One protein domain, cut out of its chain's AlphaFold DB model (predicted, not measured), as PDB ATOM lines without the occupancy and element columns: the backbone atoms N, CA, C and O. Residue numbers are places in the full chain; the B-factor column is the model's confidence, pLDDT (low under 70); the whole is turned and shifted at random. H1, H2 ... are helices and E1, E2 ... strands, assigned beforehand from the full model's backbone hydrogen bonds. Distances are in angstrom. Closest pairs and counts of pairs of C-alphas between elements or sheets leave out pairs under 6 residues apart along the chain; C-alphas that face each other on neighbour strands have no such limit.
ATOM      1  N   ILE A   3      31.713  44.109 -43.580       94.25
ATOM      2  CA  ILE A   3      32.430  43.007 -44.232       94.25
ATOM      3  C   ILE A   3      31.991  42.906 -45.690       94.25
ATOM      4  O   ILE A   3      30.807  42.732 -45.972       94.25
ATOM      5  N   VAL A   4      32.934  43.001 -46.623       95.12
ATOM      6  CA  VAL A   4      32.702  42.791 -48.055       95.12
ATOM      7  C   VAL A   4      32.506  41.309 -48.321       95.12
ATOM      8  O   VAL A   4      33.306  40.473 -47.895       95.12
ATOM      9  N   ILE A   5      31.441  40.991 -49.047       95.50
ATOM     10  CA  ILE A   5      31.053  39.628 -49.396       95.50
ATOM     11  C   ILE A   5      30.775  39.524 -50.905       95.50
ATOM     12  O   ILE A   5      31.146  40.390 -51.703       95.50
ATOM     13  N   GLY A   6      30.139  38.429 -51.316       93.88
ATOM     14  CA  GLY A   6      29.655  38.276 -52.681       93.88
ATOM     15  C   GLY A   6      30.781  38.148 -53.704       93.88
ATOM     16  O   GLY A   6      31.879  37.682 -53.405       93.88
ATOM     17  N   SER A   7      30.481  38.504 -54.951       94.31
ATOM     18  CA  SER A   7      31.406  38.263 -56.064       94.31
ATOM     19  C   SER A   7      32.652  39.154 -56.019       94.31
ATOM     20  O   SER A   7      33.733  38.704 -56.399       94.31
ATOM     21  N   THR A   8      32.526  40.363 -55.466       95.31
ATOM     22  CA  THR A   8      33.643  41.287 -55.229       95.31
ATOM     23  C   THR A   8      34.670  40.697 -54.260       95.31
ATOM     24  O   THR A   8      35.860  40.679 -54.571       95.31
ATOM     25  N   ALA A   9      34.225  40.129 -53.135       96.69
ATOM     26  CA  ALA A   9      35.122  39.465 -52.189       96.69
ATOM     27  C   ALA A   9      35.782  38.207 -52.785       96.69
ATOM     28  O   ALA A   9      36.966  37.971 -52.568       96.69
ATOM     29  N   ILE A  10      35.060  37.421 -53.595       97.50
ATOM     30  CA  ILE A  10      35.649  36.252 -54.274       97.50
ATOM     31  C   ILE A  10      36.770  36.688 -55.227       97.50
ATOM     32  O   ILE A  10      37.847  36.097 -55.201       97.50
ATOM     33  N   LYS A  11      36.546  37.730 -56.041       97.25
ATOM     34  CA  LYS A  11      37.555  38.252 -56.978       97.25
ATOM     35  C   LYS A  11      38.782  38.821 -56.261       97.25
ATOM     36  O   LYS A  11      39.883  38.701 -56.784       97.25
ATOM     37  N   HIS A  12      38.596  39.408 -55.076       96.50
ATOM     38  CA  HIS A  12      39.694  39.878 -54.230       96.50
ATOM     39  C   HIS A  12      40.634  38.735 -53.809       96.50
ATOM     40  O   HIS A  12      41.847  38.897 -53.870       96.50
ATOM     41  N   HIS A  13      40.082  37.578 -53.428       97.56
ATOM     42  CA  HIS A  13      40.879  36.411 -53.018       97.56
ATOM     43  C   HIS A  13      41.413  35.584 -54.190       97.56
ATOM     44  O   HIS A  13      42.442  34.924 -54.061       97.56
ATOM     45  N   PHE A  14      40.711  35.584 -55.325       97.75
ATOM     46  CA  PHE A  14      41.022  34.730 -56.467       97.75
ATOM     47  C   PHE A  14      41.035  35.527 -57.774       97.75
ATOM     48  O   PHE A  14      39.992  35.772 -58.386       97.75
ATOM     49  N   GLU A  15      42.233  35.866 -58.250       95.81
ATOM     50  CA  GLU A  15      42.425  36.591 -59.516       95.81
ATOM     51  C   GLU A  15      41.805  35.854 -60.715       95.81
ATOM     52  O   GLU A  15      41.256  36.482 -61.627       95.81
ATOM     53  N   ASP A  16      41.820  34.518 -60.684       97.12
ATOM     54  CA  ASP A  16      41.267  33.644 -61.718       97.12
ATOM     55  C   ASP A  16      39.755  33.394 -61.591       97.12
ATOM     56  O   ASP A  16      39.193  32.589 -62.337       97.12
ATOM     57  N   PHE A  17      39.065  34.095 -60.683       97.25
ATOM     58  CA  PHE A  17      37.609  34.080 -60.642       97.25
ATOM     59  C   PHE A  17      37.041  34.603 -61.978       97.25
ATOM     60  O   PHE A  17      37.330  35.741 -62.368       97.25
ATOM     61  N   PRO A  18      36.234  33.794 -62.698       93.50
ATOM     62  CA  PRO A  18      35.924  34.040 -64.108       93.50
ATOM     63  C   PRO A  18      34.835  35.093 -64.342       93.50
ATOM     64  O   PRO A  18      34.560  35.438 -65.490       93.50
ATOM     65  N   ARG A  19      34.156  35.565 -63.289       92.88
ATOM     66  CA  ARG A  19      33.103  36.581 -63.403       92.88
ATOM     67  C   ARG A  19      33.644  37.934 -62.969       92.88
ATOM     68  O   ARG A  19      34.250  38.037 -61.909       92.88
ATOM     69  N   GLU A  20      33.314  38.967 -63.733       92.50
ATOM     70  CA  GLU A  20      33.504  40.350 -63.301       92.50
ATOM     71  C   GLU A  20      32.355  40.764 -62.362       92.50
ATOM     72  O   GLU A  20      31.182  40.671 -62.769       92.50
ATOM     73  N   PRO A  21      32.650  41.166 -61.110       91.31
ATOM     74  CA  PRO A  21      31.649  41.655 -60.167       91.31
ATOM     75  C   PRO A  21      30.918  42.885 -60.711       91.31
ATOM     76  O   PRO A  21      31.514  43.746 -61.355       91.31
ATOM     77  N   LYS A  22      29.606  42.961 -60.470       87.12
ATOM     78  CA  LYS A  22      28.759  44.089 -60.914       87.12
ATOM     79  C   LYS A  22      28.145  44.861 -59.752       87.12
ATOM     80  O   LYS A  22      27.584  45.930 -59.960       87.12
ATOM     81  N   ASP A  23      28.224  44.272 -58.572       85.69
ATOM     82  CA  ASP A  23      27.607  44.665 -57.325       85.69
ATOM     83  C   ASP A  23      28.658  44.667 -56.211       85.69
ATOM     84  O   ASP A  23      29.645  43.921 -56.226       85.69
ATOM     85  N   TYR A  24      28.441  45.547 -55.239       89.44
ATOM     86  CA  TYR A  24      29.241  45.624 -54.029       89.44
ATOM     87  C   TYR A  24      28.374  45.181 -52.854       89.44
ATOM     88  O   TYR A  24      27.616  45.975 -52.297       89.44
ATOM     89  N   ASP A  25      28.462  43.894 -52.527       91.56
ATOM     90  CA  ASP A  25      27.703  43.280 -51.442       91.56
ATOM     91  C   ASP A  25      28.466  43.413 -50.121       91.56
ATOM     92  O   ASP A  25      29.650  43.063 -50.035       91.56
ATOM     93  N   VAL A  26      27.785  43.862 -49.069       94.00
ATOM     94  CA  VAL A  26      28.362  43.944 -47.723       94.00
ATOM     95  C   VAL A  26      27.422  43.388 -46.664       94.00
ATOM     96  O   VAL A  26      26.203  43.548 -46.735       94.00
ATOM     97  N   PHE A  27      28.001  42.785 -45.629       94.00
ATOM     98  CA  PHE A  27      27.331  42.649 -44.345       94.00
ATOM     99  C   PHE A  27      27.679  43.836 -43.453       94.00
ATOM    100  O   PHE A  27      28.851  44.046 -43.132       94.00
ATOM    101  N   SER A  28      26.680  44.653 -43.101       90.94
ATOM    102  CA  SER A  28      26.902  45.880 -42.331       90.94
ATOM    103  C   SER A  28      25.673  46.329 -41.546       90.94
ATOM    104  O   SER A  28      24.600  46.507 -42.113       90.94
ATOM    105  N   ASP A  29      25.869  46.564 -40.251       87.94
ATOM    106  CA  ASP A  29      24.921  47.198 -39.319       87.94
ATOM    107  C   ASP A  29      24.667  48.690 -39.617       87.94
ATOM    108  O   ASP A  29      23.743  49.290 -39.068       87.94
ATOM    109  N   GLU A  30      25.463  49.289 -40.503       86.44
ATOM    110  CA  GLU A  30      25.303  50.656 -40.982       86.44
ATOM    111  C   GLU A  30      24.423  50.722 -42.245       86.44
ATOM    112  O   GLU A  30      24.355  49.762 -43.024       86.44
ATOM    113  N   PRO A  31      23.782  51.877 -42.514       80.12
ATOM    114  CA  PRO A  31      23.073  52.103 -43.768       80.12
ATOM    115  C   PRO A  31      23.944  51.797 -44.993       80.12
ATOM    116  O   PRO A  31      25.143  52.087 -45.013       80.12
ATOM    117  N   ALA A  32      23.320  51.243 -46.036       77.12
ATOM    118  CA  ALA A  32      23.995  50.967 -47.297       77.12
ATOM    119  C   ALA A  32      24.628  52.245 -47.869       77.12
ATOM    120  O   ALA A  32      23.984  53.296 -47.950       77.12
ATOM    121  N   LEU A  33      25.884  52.148 -48.305       75.94
ATOM    122  CA  LEU A  33      26.505  53.198 -49.106       75.94
ATOM    123  C   LEU A  33      25.843  53.230 -50.489       75.94
ATOM    124  O   LEU A  33      25.370  52.206 -50.990       75.94
ATOM    125  N   SER A  34      25.828  54.402 -51.127       75.19
ATOM    126  CA  SER A  34      25.305  54.538 -52.490       75.19
ATOM    127  C   SER A  34      26.024  53.566 -53.434       75.19
ATOM    128  O   SER A  34      27.251  53.590 -53.522       75.19
ATOM    129  N   GLY A  35      25.264  52.697 -54.106       72.94
ATOM    130  CA  GLY A  35      25.806  51.676 -55.010       72.94
ATOM    131  C   GLY A  35      26.242  50.361 -54.348       72.94
ATOM    132  O   GLY A  35      26.845  49.535 -55.029       72.94
ATOM    133  N   SER A  36      25.942  50.153 -53.061       79.00
ATOM    134  CA  SER A  36      26.160  48.877 -52.363       79.00
ATOM    135  C   SER A  36      24.849  48.223 -51.938       79.00
ATOM    136  O   SER A  36      23.927  48.918 -51.506       79.00
ATOM    137  N   ASP A  37      24.798  46.895 -52.011       84.31
ATOM    138  CA  ASP A  37      23.735  46.098 -51.404       84.31
ATOM    139  C   ASP A  37      24.206  45.669 -50.009       84.31
ATOM    140  O   ASP A  37      25.149  44.892 -49.851       84.31
ATOM    141  N   SER A  38      23.565  46.221 -48.975       90.19
ATOM    142  CA  SER A  38      23.876  45.904 -47.579       90.19
ATOM    143  C   SER A  38      22.838  44.959 -46.988       90.19
ATOM    144  O   SER A  38      21.629  45.162 -47.143       90.19
ATOM    145  N   PHE A  39      23.301  43.945 -46.262       91.69
ATOM    146  CA  PHE A  39      22.456  43.103 -45.426       91.69
ATOM    147  C   PHE A  39      23.003  43.015 -44.004       91.69
ATOM    148  O   PHE A  39      24.199  42.862 -43.796       91.69
ATOM    149  N   TRP A  40      22.120  43.038 -43.014       92.81
ATOM    150  CA  TRP A  40      22.497  42.780 -41.633       92.81
ATOM    151  C   TRP A  40      21.386  42.076 -40.884       92.81
ATOM    152  O   TRP A  40      20.201  42.262 -41.173       92.81
ATOM    153  N   HIS A  41      21.791  41.270 -39.911       94.38
ATOM    154  CA  HIS A  41      20.889  40.639 -38.971       94.38
ATOM    155  C   HIS A  41      21.500  40.693 -37.566       94.38
ATOM    156  O   HIS A  41      22.673  40.346 -37.438       94.38
ATOM    157  N   PRO A  42      20.738  41.032 -36.506       94.19
ATOM    158  CA  PRO A  42      21.273  41.133 -35.143       94.19
ATOM    159  C   PRO A  42      22.021  39.883 -34.663       94.19
ATOM    160  O   PRO A  42      23.028  39.984 -33.981       94.19
ATOM    161  N   LYS A  43      21.599  38.686 -35.094       94.06
ATOM    162  CA  LYS A  43      22.292  37.423 -34.759       94.06
ATOM    163  C   LYS A  43      23.740  37.334 -35.274       94.06
ATOM    164  O   LYS A  43      24.468  36.442 -34.858       94.06
ATOM    165  N   MET A  44      24.149  38.211 -36.191       92.81
ATOM    166  CA  MET A  44      25.529  38.289 -36.679       92.81
ATOM    167  C   MET A  44      26.440  39.146 -35.791       92.81
ATOM    168  O   MET A  44      27.642  39.146 -36.035       92.81
ATOM    169  N   GLU A  45      25.902  39.873 -34.805       90.19
ATOM    170  CA  GLU A  45      26.667  40.798 -33.951       90.19
ATOM    171  C   GLU A  45      27.808  40.092 -33.210       90.19
ATOM    172  O   GLU A  45      28.937  40.574 -33.213       90.19
ATOM    173  N   ASP A  46      27.536  38.896 -32.683       88.25
ATOM    174  CA  ASP A  46      28.512  38.094 -31.938       88.25
ATOM    175  C   ASP A  46      29.363  37.174 -32.832       88.25
ATOM    176  O   ASP A  46      30.220  36.434 -32.336       88.25
ATOM    177  N   TYR A  47      29.134  37.166 -34.150       92.06
ATOM    178  CA  TYR A  47      29.952  36.354 -35.044       92.06
ATOM    179  C   TYR A  47      31.310  37.025 -35.269       92.06
ATOM    180  O   TYR A  47      31.414  38.070 -35.912       92.06
ATOM    181  N   ALA A  48      32.364  36.395 -34.754       92.06
ATOM    182  CA  ALA A  48      33.737  36.842 -34.935       92.06
ATOM    183  C   ALA A  48      34.234  36.514 -36.353       92.06
ATOM    184  O   ALA A  48      34.771  35.431 -36.594       92.06
ATOM    185  N   TRP A  49      34.051  37.459 -37.275       92.56
ATOM    186  CA  TRP A  49      34.641  37.413 -38.612       92.56
ATOM    187  C   TRP A  49      36.166  37.329 -38.528       92.56
ATOM    188  O   TRP A  49      36.789  37.989 -37.691       92.56
ATOM    189  N   ALA A  50      36.770  36.521 -39.396       88.69
ATOM    190  CA  ALA A  50      38.220  36.321 -39.389       88.69
ATOM    191  C   ALA A  50      39.010  37.569 -39.838       88.69
ATOM    192  O   ALA A  50      40.148  37.759 -39.411       88.69
ATOM    193  N   ASP A  51      38.402  38.420 -40.663       86.69
ATOM    194  CA  ASP A  51      38.928  39.712 -41.111       86.69
ATOM    195  C   ASP A  51      37.867  40.804 -40.878       86.69
ATOM    196  O   ASP A  51      36.673  40.515 -40.788       86.69
ATOM    197  N   SER A  52      38.288  42.063 -40.739       83.62
ATOM    198  CA  SER A  52      37.398  43.194 -40.433       83.62
ATOM    199  C   SER A  52      36.886  43.951 -41.662       83.62
ATOM    200  O   SER A  52      36.096  44.885 -41.509       83.62
ATOM    201  N   VAL A  53      37.327  43.565 -42.862       90.12
ATOM    202  CA  VAL A  53      37.051  44.239 -44.133       90.12
ATOM    203  C   VAL A  53      36.474  43.282 -45.169       90.12
ATOM    204  O   VAL A  53      35.503  43.651 -45.823       90.12
ATOM    205  N   VAL A  54      37.022  42.076 -45.353       95.62
ATOM    206  CA  VAL A  54      36.595  41.148 -46.423       95.62
ATOM    207  C   VAL A  54      36.410  39.738 -45.878       95.62
ATOM    208  O   VAL A  54      37.324  39.185 -45.281       95.62
ATOM    209  N   ALA A  55      35.261  39.112 -46.144       97.38
ATOM    210  CA  ALA A  55      35.041  37.724 -45.746       97.38
ATOM    211  C   ALA A  55      36.082  36.797 -46.396       97.38
ATOM    212  O   ALA A  55      36.389  36.915 -47.586       97.38
ATOM    213  N   THR A  56      36.608  35.858 -45.621       98.06
ATOM    214  CA  THR A  56      37.552  34.829 -46.068       98.06
ATOM    215  C   THR A  56      36.918  33.884 -47.093       98.06
ATOM    216  O   THR A  56      35.691  33.774 -47.168       98.06
ATOM    217  N   PRO A  57      37.717  33.133 -47.873       98.31
ATOM    218  CA  PRO A  57      37.185  32.151 -48.819       98.31
ATOM    219  C   PRO A  57      36.210  31.126 -48.210       98.31
ATOM    220  O   PRO A  57      35.177  30.833 -48.816       98.31
ATOM    221  N   ASP A  58      36.487  30.631 -47.002       98.50
ATOM    222  CA  ASP A  58      35.620  29.675 -46.299       98.50
ATOM    223  C   ASP A  58      34.318  30.327 -45.807       98.50
ATOM    224  O   ASP A  58      33.237  29.736 -45.918       98.50
ATOM    225  N   GLU A  59      34.376  31.576 -45.332       98.38
ATOM    226  CA  GLU A  59      33.182  32.359 -44.995       98.38
ATOM    227  C   GLU A  59      32.332  32.621 -46.247       98.38
ATOM    228  O   GLU A  59      31.122  32.398 -46.223       98.38
ATOM    229  N   LEU A  60      32.944  33.004 -47.373       98.00
ATOM    230  CA  LEU A  60      32.254  33.214 -48.653       98.00
ATOM    231  C   LEU A  60      31.576  31.938 -49.153       98.00
ATOM    232  O   LEU A  60      30.412  31.976 -49.566       98.00
ATOM    233  N   TYR A  61      32.275  30.804 -49.089       98.31
ATOM    234  CA  TYR A  61      31.711  29.505 -49.447       98.31
ATOM    235  C   TYR A  61      30.521  29.162 -48.550       98.31
ATOM    236  O   TYR A  61      29.454  28.792 -49.044       98.31
ATOM    237  N   THR A  62      30.667  29.374 -47.244       98.31
ATOM    238  CA  THR A  62      29.614  29.126 -46.256       98.31
ATOM    239  C   THR A  62      28.394  30.025 -46.474       98.31
ATOM    240  O   THR A  62      27.261  29.537 -46.436       98.31
ATOM    241  N   ILE A  63      28.597  31.310 -46.780       97.00
ATOM    242  CA  ILE A  63      27.525  32.254 -47.122       97.00
ATOM    243  C   ILE A  63      26.755  31.754 -48.345       97.00
ATOM    244  O   ILE A  63      25.533  31.607 -48.283       97.00
ATOM    245  N   LYS A  64      27.452  31.424 -49.440       96.12
ATOM    246  CA  LYS A  64      26.813  30.935 -50.672       96.12
ATOM    247  C   LYS A  64      26.074  29.618 -50.447       96.12
ATOM    248  O   LYS A  64      24.937  29.486 -50.900       96.12
ATOM    249  N   LEU A  65      26.676  28.679 -49.715       97.00
ATOM    250  CA  LEU A  65      26.064  27.385 -49.422       97.00
ATOM    251  C   LEU A  65      24.807  27.544 -48.572       97.00
ATOM    252  O   LEU A  65      23.773  26.966 -48.894       97.00
ATOM    253  N   SER A  66      24.887  28.343 -47.505       95.56
ATOM    254  CA  SER A  66      23.761  28.565 -46.599       95.56
ATOM    255  C   SER A  66      22.550  29.136 -47.330       95.56
ATOM    256  O   SER A  66      21.440  28.803 -46.956       95.56
ATOM    257  N   HIS A  67      22.742  29.913 -48.399       93.19
ATOM    258  CA  HIS A  67      21.666  30.529 -49.174       93.19
ATOM    259  C   HIS A  67      21.157  29.658 -50.351       93.19
ATOM    260  O   HIS A  67      20.107  29.942 -50.929       93.19
ATOM    261  N   ALA A  68      21.850  28.575 -50.721       94.88
ATOM    262  CA  ALA A  68      21.567  27.775 -51.926       94.88
ATOM    263  C   ALA A  68      20.138  27.187 -51.998       94.88
ATOM    264  O   ALA A  68      19.676  26.774 -53.064       94.88
ATOM    265  N   PHE A  69      19.424  27.151 -50.875       93.69
ATOM    266  CA  PHE A  69      18.102  26.537 -50.742       93.69
ATOM    267  C   PHE A  69      16.937  27.474 -51.071       93.69
ATOM    268  O   PHE A  69      15.809  26.996 -51.193       93.69
ATOM    269  N   TRP A  70      17.195  28.773 -51.248       90.25
ATOM    270  CA  TRP A  70      16.183  29.768 -51.599       90.25
ATOM    271  C   TRP A  70      16.402  30.295 -53.017       90.25
ATOM    272  O   TRP A  70      17.456  30.831 -53.362       90.25
ATOM    273  N   GLU A  71      15.371  30.162 -53.848       88.19
ATOM    274  CA  GLU A  71      15.328  30.784 -55.166       88.19
ATOM    275  C   GLU A  71      14.694  32.171 -55.047       88.19
ATOM    276  O   GLU A  71      13.486  32.306 -54.856       88.19
ATOM    277  N   LEU A  72      15.524  33.211 -55.137       86.88
ATOM    278  CA  LEU A  72      15.048  34.587 -55.054       86.88
ATOM    279  C   LEU A  72      14.485  35.075 -56.399       86.88
ATOM    280  O   LEU A  72      15.011  34.703 -57.454       86.88
ATOM    281  N   PRO A  73      13.495  35.994 -56.389       82.12
ATOM    282  CA  PRO A  73      12.890  36.544 -57.607       82.12
ATOM    283  C   PRO A  73      13.875  37.241 -58.556       82.12
ATOM    284  O   PRO A  73      13.593  37.391 -59.740       82.12
ATOM    285  N   ASN A  74      15.046  37.649 -58.059       82.69
ATOM    286  CA  ASN A  74      16.088  38.299 -58.857       82.69
ATOM    287  C   ASN A  74      16.866  37.336 -59.783       82.69
ATOM    288  O   ASN A  74      17.816  37.758 -60.444       82.69
ATOM    289  N   GLY A  75      16.517  36.043 -59.816       83.31
ATOM    290  CA  GLY A  75      17.133  35.054 -60.708       83.31
ATOM    291  C   GLY A  75      18.610  34.778 -60.407       83.31
ATOM    292  O   GLY A  75      19.343  34.274 -61.260       83.31
ATOM    293  N   SER A  76      19.076  35.114 -59.203       87.56
ATOM    294  CA  SER A  76      20.491  35.029 -58.835       87.56
ATOM    295  C   SER A  76      20.978  33.604 -58.540       87.56
ATOM    296  O   SER A  76      22.190  33.393 -58.460       87.56
ATOM    297  N   TRP A  77      20.077  32.621 -58.434       92.25
ATOM    298  CA  TRP A  77      20.391  31.253 -58.000       92.25
ATOM    299  C   TRP A  77      21.483  30.581 -58.846       92.25
ATOM    300  O   TRP A  77      22.464  30.080 -58.305       92.25
ATOM    301  N   ASN A  78      21.395  30.660 -60.179       91.88
ATOM    302  CA  ASN A  78      22.408  30.066 -61.065       91.88
ATOM    303  C   ASN A  78      23.809  30.657 -60.829       91.88
ATOM    304  O   ASN A  78      24.800  29.931 -60.859       91.88
ATOM    305  N   LYS A  79      23.893  31.970 -60.567       90.81
ATOM    306  CA  LYS A  79      25.166  32.639 -60.256       90.81
ATOM    307  C   LYS A  79      25.711  32.155 -58.912       90.81
ATOM    308  O   LYS A  79      26.898  31.877 -58.811       90.81
ATOM    309  N   HIS A  80      24.839  32.002 -57.914       91.88
ATOM    310  CA  HIS A  80      25.213  31.512 -56.587       91.88
ATOM    311  C   HIS A  80      25.780  30.095 -56.644       91.88
ATOM    312  O   HIS A  80      26.823  29.841 -56.051       91.88
ATOM    313  N   MET A  81      25.145  29.197 -57.399       95.75
ATOM    314  CA  MET A  81      25.633  27.825 -57.548       95.75
ATOM    315  C   MET A  81      26.940  27.745 -58.346       95.75
ATOM    316  O   MET A  81      27.798  26.923 -58.030       95.75
ATOM    317  N   ALA A  82      27.131  28.615 -59.344       95.00
ATOM    318  CA  ALA A  82      28.402  28.715 -60.063       95.00
ATOM    319  C   ALA A  82      29.545  29.194 -59.148       95.00
ATOM    320  O   ALA A  82      30.624  28.602 -59.163       95.00
ATOM    321  N   ASP A  83      29.296  30.212 -58.316       95.44
ATOM    322  CA  ASP A  83      30.261  30.688 -57.316       95.44
ATOM    323  C   ASP A  83      30.577  29.599 -56.283       95.44
ATOM    324  O   ASP A  83      31.738  29.380 -55.947       95.44
ATOM    325  N   LEU A  84      29.550  28.881 -55.814       96.19
ATOM    326  CA  LEU A  84      29.689  27.774 -54.868       96.19
ATOM    327  C   LEU A  84      30.597  26.671 -55.427       96.19
ATOM    328  O   LEU A  84      31.510  26.209 -54.744       96.19
ATOM    329  N   MET A  85      30.378  26.285 -56.686       96.12
ATOM    330  CA  MET A  85      31.202  25.304 -57.389       96.12
ATOM    331  C   MET A  85      32.656  25.774 -57.532       96.12
ATOM    332  O   MET A  85      33.574  24.989 -57.291       96.12
ATOM    333  N   PHE A  86      32.873  27.045 -57.888       97.50
ATOM    334  CA  PHE A  86      34.210  27.633 -57.988       97.50
ATOM    335  C   PHE A  86      34.941  27.598 -56.641       97.50
ATOM    336  O   PHE A  86      36.049  27.072 -56.555       97.50
ATOM    337  N   LEU A  87      34.305  28.088 -55.575       97.88
ATOM    338  CA  LEU A  87      34.887  28.113 -54.231       97.88
ATOM    339  C   LEU A  87      35.192  26.700 -53.717       97.88
ATOM    340  O   LEU A  87      36.261  26.464 -53.152       97.88
ATOM    341  N   ARG A  88      34.313  25.727 -53.989       96.56
ATOM    342  CA  ARG A  88      34.575  24.323 -53.656       96.56
ATOM    343  C   ARG A  88      35.791  23.774 -54.401       96.56
ATOM    344  O   ARG A  88      36.605  23.084 -53.795       96.56
ATOM    345  N   HIS A  89      35.949  24.105 -55.685       96.44
ATOM    346  CA  HIS A  89      37.125  23.723 -56.476       96.44
ATOM    347  C   HIS A  89      38.423  24.355 -55.945       96.44
ATOM    348  O   HIS A  89      39.477  23.730 -56.009       96.44
ATOM    349  N   LYS A  90      38.343  25.553 -55.353       97.81
ATOM    350  CA  LYS A  90      39.457  26.202 -54.643       97.81
ATOM    351  C   LYS A  90      39.800  25.570 -53.290       97.81
ATOM    352  O   LYS A  90      40.754  26.004 -52.655       97.81
ATOM    353  N   GLY A  91      39.062  24.548 -52.859       97.06
ATOM    354  CA  GLY A  91      39.306  23.846 -51.601       97.06
ATOM    355  C   GLY A  91      38.625  24.473 -50.386       97.06
ATOM    356  O   GLY A  91      38.890  24.016 -49.274       97.06
ATOM    357  N   CYS A  92      37.733  25.453 -50.582       97.88
ATOM    358  CA  CYS A  92      37.023  26.093 -49.476       97.88
ATOM    359  C   CYS A  92      36.138  25.083 -48.724       97.88
ATOM    360  O   CYS A  92      35.536  24.169 -49.318       97.88
ATOM    361  N   GLN A  93      36.053  25.253 -47.410       96.94
ATOM    362  CA  GLN A  93      35.327  24.382 -46.491       96.94
ATOM    363  C   GLN A  93      34.176  25.117 -45.804       96.94
ATOM    364  O   GLN A  93      34.159  26.340 -45.687       96.94
ATOM    365  N   VAL A  94      33.179  24.349 -45.356       97.81
ATOM    366  CA  VAL A  94      32.073  24.904 -44.568       97.81
ATOM    367  C   VAL A  94      32.553  25.241 -43.163       97.81
ATOM    368  O   VAL A  94      33.091  24.389 -42.459       97.81
ATOM    369  N   ILE A  95      32.230  26.449 -42.716       98.12
ATOM    370  CA  ILE A  95      32.307  26.851 -41.314       98.12
ATOM    371  C   ILE A  95      30.956  26.527 -40.668       98.12
ATOM    372  O   ILE A  95      30.003  27.297 -40.771       98.12
ATOM    373  N   GLU A  96      30.845  25.369 -40.008       97.25
ATOM    374  CA  GLU A  96      29.570  24.882 -39.444       97.25
ATOM    375  C   GLU A  96      28.843  25.889 -38.533       97.25
ATOM    376  O   GLU A  96      27.622  26.017 -38.666       97.25
ATOM    377  N   PRO A  97      29.526  26.626 -37.628       97.50
ATOM    378  CA  PRO A  97      28.863  27.649 -36.820       97.50
ATOM    379  C   PRO A  97      28.215  28.748 -37.668       97.50
ATOM    380  O   PRO A  97      27.053  29.087 -37.445       97.50
ATOM    381  N   LEU A  98      28.929  29.246 -38.683       97.56
ATOM    382  CA  LEU A  98      28.421  30.279 -39.585       97.56
ATOM    383  C   LEU A  98      27.288  29.741 -40.463       97.56
ATOM    384  O   LEU A  98      26.279  30.417 -40.634       97.56
ATOM    385  N   TYR A  99      27.405  28.512 -40.976       97.56
ATOM    386  CA  TYR A  99      26.347  27.888 -41.770       97.56
ATOM    387  C   TYR A  99      25.031  27.831 -40.990       97.56
ATOM    388  O   TYR A  99      23.991  28.226 -41.514       97.56
ATOM    389  N   LYS A 100      25.073  27.356 -39.738       96.19
ATOM    390  CA  LYS A 100      23.884  27.244 -38.879       96.19
ATOM    391  C   LYS A 100      23.266  28.611 -38.607       96.19
ATOM    392  O   LYS A 100      22.061  28.763 -38.793       96.19
ATOM    393  N   LEU A 101      24.101  29.586 -38.244       97.12
ATOM    394  CA  LEU A 101      23.691  30.968 -38.015       97.12
ATOM    395  C   LEU A 101      22.989  31.559 -39.247       97.12
ATOM    396  O   LEU A 101      21.870  32.056 -39.157       97.12
ATOM    397  N   LEU A 102      23.625  31.475 -40.415       96.50
ATOM    398  CA  LEU A 102      23.085  32.034 -41.651       96.50
ATOM    399  C   LEU A 102      21.823  31.308 -42.107       96.50
ATOM    400  O   LEU A 102      20.857  31.955 -42.494       96.50
ATOM    401  N   TYR A 103      21.791  29.977 -42.031       94.62
ATOM    402  CA  TYR A 103      20.615  29.197 -42.413       94.62
ATOM    403  C   TYR A 103      19.383  29.565 -41.571       94.62
ATOM    404  O   TYR A 103      18.274  29.652 -42.104       94.62
ATOM    405  N   GLU A 104      19.567  29.811 -40.271       94.88
ATOM    406  CA  GLU A 104      18.515  30.313 -39.384       94.88
ATOM    407  C   GLU A 104      18.028  31.702 -39.826       94.88
ATOM    408  O   GLU A 104      16.831  31.901 -40.027       94.88
ATOM    409  N   ILE A 105      18.955  32.624 -40.098       95.69
ATOM    410  CA  ILE A 105      18.651  33.977 -40.589       95.69
ATOM    411  C   ILE A 105      17.885  33.941 -41.922       95.69
ATOM    412  O   ILE A 105      16.887  34.644 -42.096       95.69
ATOM    413  N   TRP A 106      18.312  33.112 -42.876       94.00
ATOM    414  CA  TRP A 106      17.624  32.963 -44.162       94.00
ATOM    415  C   TRP A 106      16.241  32.345 -44.002       94.00
ATOM    416  O   TRP A 106      15.310  32.751 -44.694       94.00
ATOM    417  N   THR A 107      16.084  31.416 -43.059       92.62
ATOM    418  CA  THR A 107      14.785  30.825 -42.721       92.62
ATOM    419  C   THR A 107      13.824  31.872 -42.159       92.62
ATOM    420  O   THR A 107      12.652  31.874 -42.533       92.62
ATOM    421  N   GLU A 108      14.298  32.788 -41.315       93.88
ATOM    422  CA  GLU A 108      13.491  33.909 -40.811       93.88
ATOM    423  C   GLU A 108      13.117  34.888 -41.930       93.88
ATOM    424  O   GLU A 108      11.962  35.299 -42.041       93.88
ATOM    425  N   LYS A 109      14.074  35.221 -42.802       92.38
ATOM    426  CA  LYS A 109      13.900  36.227 -43.858       92.38
ATOM    427  C   LYS A 109      13.058  35.747 -45.041       92.38
ATOM    428  O   LYS A 109      12.254  36.503 -45.583       92.38
ATOM    429  N   HIS A 110      13.286  34.518 -45.489       89.50
ATOM    430  CA  HIS A 110      12.705  33.960 -46.714       89.50
ATOM    431  C   HIS A 110      11.669  32.865 -46.438       89.50
ATOM    432  O   HIS A 110      11.061  32.338 -47.371       89.50
ATOM    433  N   GLY A 111      11.438  32.548 -45.164       86.19
ATOM    434  CA  GLY A 111      10.549  31.486 -44.726       86.19
ATOM    435  C   GLY A 111      11.234  30.122 -44.698       86.19
ATOM    436  O   GLY A 111      12.243  29.867 -45.365       86.19
TER     437      GLY A 111
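Overview. This is residues 3 to 111 of the 258 residues of an uncharacterized protein of Micromonospora sp. CB01531 (UniProt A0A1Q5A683). Three helices side by side make a layer, H3, H2, H4, with H2 in the middle; over one side of this layer lies a small three-stranded sheet, E1, E2, E3, with H1 beside its strands and packed on H2. A long stretch without a named element, residues 40 to 56, leads from the end of the sheet back to H2. The printed part has 109 residues, with four named helices and three named strands in the order E1, H1, E2, E3, H2, H3, H4; the class is mixed, helices and strands. The sheet is mixed, in the order E1, E2, E3. The whole is compact and rounded, with a radius of gyration of the C-alphas of 13.1 A and spans of 34 by 31 by 29 A.

Along the chain. E1, residues 3 to 5, begins with C-alpha 3 at (32.430, 43.007, -44.232) and is 6.3 A long. H1, residues 6 to 13, follows over a tight link and is 11.4 A long. E2, residues 24 to 28, is 11.9 A long, and E3, residues 36 to 39, 9.8 A. H2, residues 57 to 67, starts with C-alpha 57 at (37.185, 32.151, -48.819) and is 15.6 A long. H3, residues 77 to 89, is 18.4 A long. H4, residues 96 to 110, is the longest helix at 20.5 A and ends with C-alpha 110 at (12.705, 33.960, -46.714).

Arrangement. H2 is the hub, touching H1, H3 and H4. H2 and H3 form a helical hairpin and run opposite ways at a shallow tilt of 34.9 degrees, only just short of steep; their closest C-alphas, of Tyr 61 and Leu 87, are 5.9 A apart. H2 and H4 run the same way at 36 degrees, only just a steep tilt; their closest C-alphas, of Ser 66 and Tyr 103, are 5.3 A apart. H3 and H4 are apart. H1 touches H2, opposite ways at a shallow tilt of 17 degrees, with the closest C-alphas, of Gly 6 and Leu 60, 7.0 A apart. H1 is on the sheet but at the sheet's level, with a height over the sheet of 2.8 A. H2 only grazes the sheet, with its residues 57 to 64, and H3 and H4 are not on it. E1 and E2 are antiparallel; N 3 and O 27 are 2.9 A apart, within hydrogen-bond range. E2 and E3 are parallel, with N 26 and O 37 at 2.9 A. In H1, H2, H3 and H4 every O i to N i+4 pair is within hydrogen-bond range.

Size, cuts and confidence. The two C-alphas farthest apart, of Glu 15 and Gly 111, are 35.5 A apart. The printed part has no cut. The link from E3 to H2, 17 residues, is long. The mean pLDDT of the printed part is 92.7, and no printed residue is under 70.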